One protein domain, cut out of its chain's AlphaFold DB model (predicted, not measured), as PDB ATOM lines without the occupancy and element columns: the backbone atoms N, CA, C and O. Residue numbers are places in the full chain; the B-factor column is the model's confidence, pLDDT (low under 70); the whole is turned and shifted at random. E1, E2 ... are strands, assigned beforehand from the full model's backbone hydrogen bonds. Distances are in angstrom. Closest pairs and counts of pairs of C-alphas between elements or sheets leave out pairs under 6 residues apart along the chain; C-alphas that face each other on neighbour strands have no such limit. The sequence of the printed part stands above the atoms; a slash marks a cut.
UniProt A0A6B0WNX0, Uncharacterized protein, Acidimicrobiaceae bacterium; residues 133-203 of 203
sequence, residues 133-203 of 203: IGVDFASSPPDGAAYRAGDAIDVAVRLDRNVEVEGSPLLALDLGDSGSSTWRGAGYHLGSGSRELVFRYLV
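What this domain is: This is residues 133 to 203 of the 203 residues of an uncharacterized protein of Acidimicrobiaceae bacterium (UniProt A0A6B0WNX0). A single sheet of five antiparallel strands curls round like part of a barrel that stays open, with edge strands E1 and E3 apart from each other. E2 and E5 run side by side as the long inner pair, and E4 links them to E3 by pairing with E5 and E3 over different parts of its length; a long loop, residues 138 to 151, joins E1 to E2. The printed part has 71 residues with no named helix and five named strands, E1 to E5 along the chain, in the sheet order E1, E2, E5, E4, E3; the class is all strand. The whole is only just compact, close to loose, with a radius of gyration of the C-alphas of 12.9 A and spans of 34 by 25 by 22 A.

How they stand to each other: E1, residues 133 to 137, is an edge strand and forms a hairpin with E2, residues 152 to 163, at 166 degrees between directions; N 136 and O 156 are 3.0 A apart, within hydrogen-bond range. E2 bends by 114 degrees at residue 160. Beside it is antiparallel E5, residues 194 to 202, at 160 degrees, with N 155 and O 199 at 2.8 A. E4, residues 183 to 190, forms a hairpin with E5 at 131 degrees, with N 189 and O 198 at 2.8 A. E3, residues 170 to 174, is the other edge strand and forms a hairpin with E4 at 138 degrees, with N 173 and O 184 at 2.8 A. The pairing of E4 is staggered: residues 183 to 187 pair with E3 and 187 to 190 with E5. E3, E4 and E5 are a meander, each strand the antiparallel neighbour of the one before. With E2 they make a Greek key, four strands in a row of which the first is the antiparallel neighbour of the fourth. E2 and E3 are apart, as are E1 and E3, and E1 and E4.

Where its parts are: E1 begins at C-alpha 133, (5.550, 6.549, 105.200), and is 14.1 A long. E2 spans 23.5 A from C-alpha 152 at (25.832, 13.812, 96.463). E3 spans 12.6 A and E4 21.5 A. E5 spans 23.3 A and ends at C-alpha 202, (24.829, 14.459, 91.840).

The domain as a whole: The C-alphas farthest apart, those of Gly 179 and Gly 193, are 37.8 A apart. The sheet is strongly twisted, with C-alphas up to 7.3 A off its best plane. The link from E1 to E2 is long, 14 residues, and that from E4 to E5 is tight, 3 residues. The printed part has no cut and ends at residue 203, the chain's last. Its mean pLDDT is 92.9, and no printed residue is under 70.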
ATOM      1  N   ILE A 133       5.812   6.080 103.830       97.19
ATOM      2  CA  ILE A 133       5.550   6.549 105.200       97.19
ATOM      3  C   ILE A 133       6.500   7.671 105.639       97.19
ATOM      4  O   ILE A 133       6.322   8.248 106.711       97.19
ATOM      5  N   GLY A 134       7.514   7.994 104.836       96.81
ATOM      6  CA  GLY A 134       8.419   9.108 105.103       96.81
ATOM      7  C   GLY A 134       9.388   9.371 103.959       96.81
ATOM      8  O   GLY A 134       9.770   8.449 103.240       96.81
ATOM      9  N   VAL A 135       9.783  10.632 103.803       96.56
ATOM     10  CA  VAL A 135      10.803  11.065 102.844       96.56
ATOM     11  C   VAL A 135      11.656  12.123 103.524       96.56
ATOM     12  O   VAL A 135      11.135  13.161 103.927       96.56
ATOM     13  N   ASP A 136      12.952  11.859 103.646       95.69
ATOM     14  CA  ASP A 136      13.892  12.702 104.382       95.69
ATOM     15  C   ASP A 136      15.229  12.790 103.629       95.69
ATOM     16  O   ASP A 136      15.637  11.848 102.945       95.69
ATOM     17  N   PHE A 137      15.958  13.901 103.765       93.88
ATOM     18  CA  PHE A 137      17.349  13.941 103.304       93.88
ATOM     19  C   PHE A 137      18.211  13.043 104.192       93.88
ATOM     20  O   PHE A 137      18.220  13.184 105.413       93.88
ATOM     21  N   ALA A 138      18.971  12.150 103.565       94.12
ATOM     22  CA  ALA A 138      19.908  11.241 104.226       94.12
ATOM     23  C   ALA A 138      21.357  11.757 104.190       94.12
ATOM     24  O   ALA A 138      22.272  11.113 104.698       94.12
ATOM     25  N   SER A 139      21.577  12.922 103.580       92.38
ATOM     26  CA  SER A 139      22.881  13.570 103.468       92.38
ATOM     27  C   SER A 139      22.811  15.024 103.919       92.38
ATOM     28  O   SER A 139      21.738  15.610 104.054       92.38
ATOM     29  N   SER A 140      23.986  15.610 104.128       90.88
ATOM     30  CA  SER A 140      24.169  17.049 104.306       90.88
ATOM     31  C   SER A 140      25.345  17.508 103.439       90.88
ATOM     32  O   SER A 140      26.186  16.672 103.088       90.88
ATOM     33  N   PRO A 141      25.423  18.802 103.070       88.38
ATOM     34  CA  PRO A 141      26.583  19.325 102.365       88.38
ATOM     35  C   PRO A 141      27.876  18.997 103.122       88.38
ATOM     36  O   PRO A 141      27.902  19.181 104.343       88.38
ATOM     37  N   PRO A 142      28.962  18.582 102.447       84.44
ATOM     38  CA  PRO A 142      30.211  18.219 103.118       84.44
ATOM     39  C   PRO A 142      30.795  19.323 104.012       84.44
ATOM     40  O   PRO A 142      31.452  19.037 105.009       84.44
ATOM     41  N   ASP A 143      30.555  20.590 103.668       84.88
ATOM     42  CA  ASP A 143      31.001  21.757 104.434       84.88
ATOM     43  C   ASP A 143      29.933  22.320 105.388       84.88
ATOM     44  O   ASP A 143      30.148  23.354 106.022       84.88
ATOM     45  N   GLY A 144      28.770  21.669 105.467       83.25
ATOM     46  CA  GLY A 144      27.626  22.089 106.270       83.25
ATOM     47  C   GLY A 144      26.925  23.362 105.787       83.25
ATOM     48  O   GLY A 144      26.030  23.843 106.481       83.25
ATOM     49  N   ALA A 145      27.309  23.923 104.634       83.44
ATOM     50  CA  ALA A 145      26.765  25.181 104.132       83.44
ATOM     51  C   ALA A 145      25.946  24.998 102.848       83.44
ATOM     52  O   ALA A 145      24.771  25.363 102.824       83.44
ATOM     53  N   ALA A 146      26.546  24.463 101.781       86.19
ATOM     54  CA  ALA A 146      25.872  24.316 100.491       86.19
ATOM     55  C   ALA A 146      26.473  23.184  99.658       86.19
ATOM     56  O   ALA A 146      27.694  23.026  99.604       86.19
ATOM     57  N   TYR A 147      25.610  22.444  98.962       89.00
ATOM     58  CA  TYR A 147      26.051  21.468  97.973       89.00
ATOM     59  C   TYR A 147      26.685  22.172  96.766       89.00
ATOM     60  O   TYR A 147      26.226  23.230  96.322       89.00
ATOM     61  N   ARG A 148      27.749  21.579  96.236       90.38
ATOM     62  CA  ARG A 148      28.514  22.037  95.072       90.38
ATOM     63  C   ARG A 148      28.568  20.951  94.011       90.38
ATOM     64  O   ARG A 148      28.264  19.799  94.285       90.38
ATOM     65  N   ALA A 149      28.993  21.336  92.810       91.25
ATOM     66  CA  ALA A 149      29.164  20.414  91.697       91.25
ATOM     67  C   ALA A 149      29.980  19.176  92.112       91.25
ATOM     68  O   ALA A 149      31.085  19.311  92.643       91.25
ATOM     69  N   GLY A 150      29.426  17.993  91.855       91.94
ATOM     70  CA  GLY A 150      29.994  16.703  92.248       91.94
ATOM     71  C   GLY A 150      29.587  16.197  93.636       91.94
ATOM     72  O   GLY A 150      29.835  15.024  93.923       91.94
ATOM     73  N   ASP A 151      28.942  17.012  94.475       93.94
ATOM     74  CA  ASP A 151      28.410  16.546  95.756       93.94
ATOM     75  C   ASP A 151      27.170  15.663  95.548       93.94
ATOM     76  O   ASP A 151      26.377  15.862  94.622       93.94
ATOM     77  N   ALA A 152      26.985  14.699  96.451       94.88
ATOM     78  CA  ALA A 152      25.832  13.812  96.463       94.88
ATOM     79  C   ALA A 152      24.741  14.323  97.409       94.88
ATOM     80  O   ALA A 152      24.993  14.570  98.589       94.88
ATOM     81  N   ILE A 153      23.519  14.413  96.889       95.25
ATOM     82  CA  ILE A 153      22.299  14.617  97.661       95.25
ATOM     83  C   ILE A 153      21.571  13.276  97.731       95.25
ATOM     84  O   ILE A 153      20.960  12.845  96.752       95.25
ATOM     85  N   ASP A 154      21.648  12.636  98.894       97.25
ATOM     86  CA  ASP A 154      20.915  11.411  99.202       97.25
ATOM     87  C   ASP A 154      19.583  11.726  99.885       97.25
ATOM     88  O   ASP A 154      19.521  12.532 100.821       97.25
ATOM     89  N   VAL A 155      18.530  11.055  99.425       97.81
ATOM     90  CA  VAL A 155      17.170  11.119  99.962       97.81
ATOM     91  C   VAL A 155      16.723   9.706 100.314       97.81
ATOM     92  O   VAL A 155      16.716   8.829  99.451       97.81
ATOM     93  N   ALA A 156      16.355   9.493 101.575       98.00
ATOM     94  CA  ALA A 156      15.778   8.245 102.052       98.00
ATOM     95  C   ALA A 156      14.251   8.292 101.918       98.00
ATOM     96  O   ALA A 156      13.594   9.205 102.420       98.00
ATOM     97  N   VAL A 157      13.693   7.282 101.254       98.25
ATOM     98  CA  VAL A 157      12.257   7.020 101.149       98.25
ATOM     99  C   VAL A 157      11.945   5.799 102.007       98.25
ATOM    100  O   VAL A 157      12.419   4.699 101.723       98.25
ATOM    101  N   ARG A 158      11.148   5.993 103.059       98.19
ATOM    102  CA  ARG A 158      10.731   4.944 103.997       98.19
ATOM    103  C   ARG A 158       9.360   4.403 103.612       98.19
ATOM    104  O   ARG A 158       8.442   5.179 103.342       98.19
ATOM    105  N   LEU A 159       9.223   3.083 103.640       97.62
ATOM    106  CA  LEU A 159       8.042   2.327 103.228       97.62
ATOM    107  C   LEU A 159       7.472   1.504 104.394       97.62
ATOM    108  O   LEU A 159       8.157   1.155 105.368       97.62
ATOM    109  N   ASP A 160       6.186   1.194 104.314       95.94
ATOM    110  CA  ASP A 160       5.485   0.344 105.279       95.94
ATOM    111  C   ASP A 160       5.868  -1.142 105.194       95.94
ATOM    112  O   ASP A 160       5.796  -1.846 106.203       95.94
ATOM    113  N   ARG A 161       6.368  -1.595 104.043       93.88
ATOM    114  CA  ARG A 161       6.845  -2.965 103.816       93.88
ATOM    115  C   ARG A 161       8.090  -3.007 102.931       93.88
ATOM    116  O   ARG A 161       8.509  -1.989 102.377       93.88
ATOM    117  N   ASN A 162       8.752  -4.162 102.896       95.06
ATOM    118  CA  ASN A 162       9.947  -4.348 102.078       95.06
ATOM    119  C   ASN A 162       9.557  -4.293 100.598       95.06
ATOM    120  O   ASN A 162       8.544  -4.875 100.216       95.06
ATOM    121  N   VAL A 163      10.371  -3.636  99.774       94.38
ATOM    122  CA  VAL A 163      10.148  -3.570  98.324       94.38
ATOM    123  C   VAL A 163      11.395  -4.000  97.568       94.38
ATOM    124  O   VAL A 163      12.515  -3.649  97.943       94.38
ATOM    125  N   GLU A 164      11.205  -4.743  96.485       95.00
ATOM    126  CA  GLU A 164      12.258  -4.988  95.502       95.00
ATOM    127  C   GLU A 164      12.222  -3.899  94.434       95.00
ATOM    128  O   GLU A 164      11.157  -3.504  93.956       95.00
ATOM    129  N   VAL A 165      13.395  -3.378  94.085       93.75
ATOM    130  CA  VAL A 165      13.532  -2.324  93.085       93.75
ATOM    131  C   VAL A 165      13.878  -2.947  91.745       93.75
ATOM    132  O   VAL A 165      14.969  -3.483  91.552       93.75
ATOM    133  N   GLU A 166      12.969  -2.801  90.789       91.44
ATOM    134  CA  GLU A 166      13.191  -3.163  89.394       91.44
ATOM    135  C   GLU A 166      13.392  -1.916  88.520       91.44
ATOM    136  O   GLU A 166      12.884  -0.827  88.801       91.44
ATOM    137  N   GLY A 167      14.141  -2.065  87.427       94.31
ATOM    138  CA  GLY A 167      14.390  -0.979  86.480       94.31
ATOM    139  C   GLY A 167      15.304   0.123  87.028       94.31
ATOM    140  O   GLY A 167      16.331  -0.137  87.650       94.31
ATOM    141  N   SER A 168      14.988   1.378  86.710       93.81
ATOM    142  CA  SER A 168      15.787   2.547  87.108       93.81
ATOM    143  C   SER A 168      14.870   3.687  87.551       93.81
ATOM    144  O   SER A 168      14.708   4.664  86.814       93.81
ATOM    145  N   PRO A 169      14.208   3.554  88.715       95.88
ATOM    146  CA  PRO A 169      13.274   4.565  89.182       95.88
ATOM    147  C   PRO A 169      14.003   5.870  89.510       95.88
ATOM    148  O   PRO A 169      15.153   5.881  89.963       95.88
ATOM    149  N   LEU A 170      13.294   6.974  89.287       94.75
ATOM    150  CA  LEU A 170      13.752   8.323  89.582       94.75
ATOM    151  C   LEU A 170      12.842   8.947  90.635       94.75
ATOM    152  O   LEU A 170      11.619   8.893  90.516       94.75
ATOM    153  N   LEU A 171      13.447   9.602  91.618       95.25
ATOM    154  CA  LEU A 171      12.762  10.512  92.521       95.25
ATOM    155  C   LEU A 171      12.926  11.938  91.987       95.25
ATOM    156  O   LEU A 171      14.047  12.416  91.803       95.25
ATOM    157  N   ALA A 172      11.813  12.621  91.725       95.12
ATOM    158  CA  ALA A 172      11.843  14.023  91.332       95.12
ATOM    159  C   ALA A 172      12.173  14.899  92.550       95.12
ATOM    160  O   ALA A 172      11.443  14.901  93.539       95.12
ATOM    161  N   LEU A 173      13.265  15.653  92.461       92.12
ATOM    162  CA  LEU A 173      13.702  16.620  93.459       92.12
ATOM    163  C   LEU A 173      13.505  18.031  92.920       92.12
ATOM    164  O   LEU A 173      14.041  18.363  91.863       92.12
ATOM    165  N   ASP A 174      12.772  18.866  93.650       92.06
ATOM    166  CA  ASP A 174      12.773  20.305  93.405       92.06
ATOM    167  C   ASP A 174      13.950  20.931  94.163       92.06
ATOM    168  O   ASP A 174      13.931  21.031  95.389       92.06
ATOM    169  N   LEU A 175      14.996  21.314  93.428       87.12
ATOM    170  CA  LEU A 175      16.169  22.019  93.962       87.12
ATOM    171  C   LEU A 175      16.058  23.539  93.777       87.12
ATOM    172  O   LEU A 175      17.059  24.254  93.787       87.12
ATOM    173  N   GLY A 176      14.841  24.016  93.532       81.75
ATOM    174  CA  GLY A 176      14.501  25.419  93.440       81.75
ATOM    175  C   GLY A 176      14.823  26.232  94.694       81.75
ATOM    176  O   GLY A 176      15.015  25.696  95.785       81.75
ATOM    177  N   ASP A 177      14.856  27.553  94.542       79.44
ATOM    178  CA  ASP A 177      14.902  28.490  95.663       79.44
ATOM    179  C   ASP A 177      13.523  29.125  95.916       79.44
ATOM    180  O   ASP A 177      12.510  28.735  95.331       79.44
ATOM    181  N   SER A 178      13.456  30.083  96.847       73.88
ATOM    182  CA  SER A 178      12.210  30.733  97.261       73.88
ATOM    183  C   SER A 178      11.524  31.478  96.104       73.88
ATOM    184  O   SER A 178      11.713  32.684  95.943       73.88
ATOM    185  N   GLY A 179      10.691  30.762  95.345       75.00
ATOM    186  CA  GLY A 179       9.871  31.289  94.252       75.00
ATOM    187  C   GLY A 179      10.097  30.651  92.878       75.00
ATOM    188  O   GLY A 179       9.364  31.005  91.956       75.00
ATOM    189  N   SER A 180      11.057  29.732  92.714       85.00
ATOM    190  CA  SER A 180      11.353  29.108  91.416       85.00
ATOM    191  C   SER A 180      11.608  27.613  91.552       85.00
ATOM    192  O   SER A 180      12.584  27.232  92.180       85.00
ATOM    193  N   SER A 181      10.805  26.774  90.894       89.25
ATOM    194  CA  SER A 181      11.031  25.322  90.854       89.25
ATOM    195  C   SER A 181      12.115  24.933  89.851       89.25
ATOM    196  O   SER A 181      12.107  25.373  88.700       89.25
ATOM    197  N   THR A 182      13.023  24.056  90.269       89.38
ATOM    198  CA  THR A 182      14.075  23.469  89.432       89.38
ATOM    199  C   THR A 182      14.117  21.960  89.651       89.38
ATOM    200  O   THR A 182      14.857  21.450  90.490       89.38
ATOM    201  N   TRP A 183      13.330  21.234  88.858       92.31
ATOM    202  CA  TRP A 183      13.208  19.782  88.968       92.31
ATOM    203  C   TRP A 183      14.453  19.046  88.453       92.31
ATOM    204  O   TRP A 183      14.988  19.353  87.379       92.31
ATOM    205  N   ARG A 184      14.907  18.056  89.218       93.56
ATOM    206  CA  ARG A 184      15.992  17.119  88.899       93.56
ATOM    207  C   ARG A 184      15.561  15.694  89.231       93.56
ATOM    208  O   ARG A 184      14.721  15.494  90.096       93.56
ATOM    209  N   GLY A 185      16.127  14.705  88.544       92.44
ATOM    210  CA  GLY A 185      15.897  13.293  88.853       92.44
ATOM    211  C   GLY A 185      17.033  12.737  89.703       92.44
ATOM    212  O   GLY A 185      18.162  12.666  89.224       92.44
ATOM    213  N   ALA A 186      16.741  12.333  90.937       95.94
ATOM    214  CA  ALA A 186      17.630  11.492  91.731       95.94
ATOM    215  C   ALA A 186      17.410  10.029  91.344       95.94
ATOM    216  O   ALA A 186      16.276   9.551  91.355       95.94
ATOM    217  N   GLY A 187      18.476   9.320  90.988       96.69
ATOM    218  CA  GLY A 187      18.397   7.902  90.649       96.69
ATOM    219  C   GLY A 187      18.379   7.032  91.894       96.69
ATOM    220  O   GLY A 187      18.996   7.384  92.899       96.69
ATOM    221  N   TYR A 188      17.703   5.886  91.836       97.19
ATOM    222  CA  TYR A 188      17.852   4.869  92.875       97.19
ATOM    223  C   TYR A 188      19.331   4.503  93.074       97.19
ATOM    224  O   TYR A 188      20.066   4.280  92.109       97.19
ATOM    225  N   HIS A 189      19.763   4.463  94.333       97.88
ATOM    226  CA  HIS A 189      21.144   4.205  94.721       97.88
ATOM    227  C   HIS A 189      21.301   2.864  95.446       97.88
ATOM    228  O   HIS A 189      22.167   2.076  95.065       97.88
ATOM    229  N   LEU A 190      20.493   2.608  96.483       97.94
ATOM    230  CA  LEU A 190      20.539   1.379  97.289       97.94
ATOM    231  C   LEU A 190      19.250   1.169  98.099       97.94
ATOM    232  O   LEU A 190      18.453   2.096  98.240       97.94
ATOM    233  N   GLY A 191      19.069  -0.036  98.654       96.88
ATOM    234  CA  GLY A 191      17.966  -0.357  99.573       96.88
ATOM    235  C   GLY A 191      16.972  -1.428  99.104       96.88
ATOM    236  O   GLY A 191      16.026  -1.706  99.838       96.88
ATOM    237  N   SER A 192      17.165  -2.040  97.927       96.44
ATOM    238  CA  SER A 192      16.314  -3.140  97.425       96.44
ATOM    239  C   SER A 192      16.176  -4.268  98.445       96.44
ATOM    240  O   SER A 192      17.135  -4.603  99.145       96.44
ATOM    241  N   GLY A 193      14.978  -4.841  98.530       94.50
ATOM    242  CA  GLY A 193      14.625  -5.879  99.493       94.50
ATOM    243  C   GLY A 193      14.412  -5.346 100.913       94.50
ATOM    244  O   GLY A 193      14.298  -6.133 101.853       94.50
ATOM    245  N   SER A 194      14.358  -4.023 101.101       97.56
ATOM    246  CA  SER A 194      14.199  -3.374 102.407       97.56
ATOM    247  C   SER A 194      13.066  -2.342 102.420       97.56
ATOM    248  O   SER A 194      12.417  -2.090 101.407       97.56
ATOM    249  N   ARG A 195      12.807  -1.765 103.600       97.56
ATOM    250  CA  ARG A 195      11.801  -0.710 103.826       97.56
ATOM    251  C   ARG A 195      12.343   0.703 103.610       97.56
ATOM    252  O   ARG A 195      11.609   1.662 103.815       97.56
ATOM    253  N   GLU A 196      13.619   0.853 103.272       98.19
ATOM    254  CA  GLU A 196      14.242   2.154 103.045       98.19
ATOM    255  C   GLU A 196      15.000   2.132 101.724       98.19
ATOM    256  O   GLU A 196      15.959   1.381 101.553       98.19
ATOM    257  N   LEU A 197      14.563   2.963 100.780       98.44
ATOM    258  CA  LEU A 197      15.248   3.167  99.511       98.44
ATOM    259  C   LEU A 197      15.980   4.501  99.548       98.44
ATOM    260  O   LEU A 197      15.386   5.529  99.871       98.44
ATOM    261  N   VAL A 198      17.250   4.503  99.162       98.44
ATOM    262  CA  VAL A 198      18.035   5.729  99.013       98.44
ATOM    263  C   VAL A 198      18.108   6.093  97.539       98.44
ATOM    264  O   VAL A 198      18.541   5.292  96.709       98.44
ATOM    265  N   PHE A 199      17.716   7.323  97.227       98.44
ATOM    266  CA  PHE A 199      17.882   7.948  95.921       98.44
ATOM    267  C   PHE A 199      18.999   8.985  95.996       98.44
ATOM    268  O   PHE A 199      19.081   9.727  96.972       98.44
ATOM    269  N   ARG A 200      19.840   9.054  94.962       97.94
ATOM    270  CA  ARG A 200      20.982   9.966  94.878       97.94
ATOM    271  C   ARG A 200      20.878  10.877  93.664       97.94
ATOM    272  O   ARG A 200      20.704  10.418  92.535       97.94
ATOM    273  N   TYR A 201      21.077  12.166  93.897       96.38
ATOM    274  CA  TYR A 201      21.368  13.151  92.860       96.38
ATOM    275  C   TYR A 201      22.809  13.651  93.006       96.38
ATOM    276  O   TYR A 201      23.269  13.885  94.121       96.38
ATOM    277  N   LEU A 202      23.519  13.807  91.888       95.75
ATOM    278  CA  LEU A 202      24.829  14.459  91.840       95.75
ATOM    279  C   LEU A 202      24.643  15.872  91.288       95.75
ATOM    280  O   LEU A 202      24.038  16.031  90.225       95.75
ATOM    281  N   VAL A 203      25.134  16.870  92.023       91.94
ATOM    282  CA  VAL A 203      25.001  18.296  91.674       91.94
ATOM    283  C   VAL A 203      25.841  18.681  90.466       91.94
ATOM    284  O   VAL A 203      27.012  18.241  90.386       91.94
TER     285      VAL A 203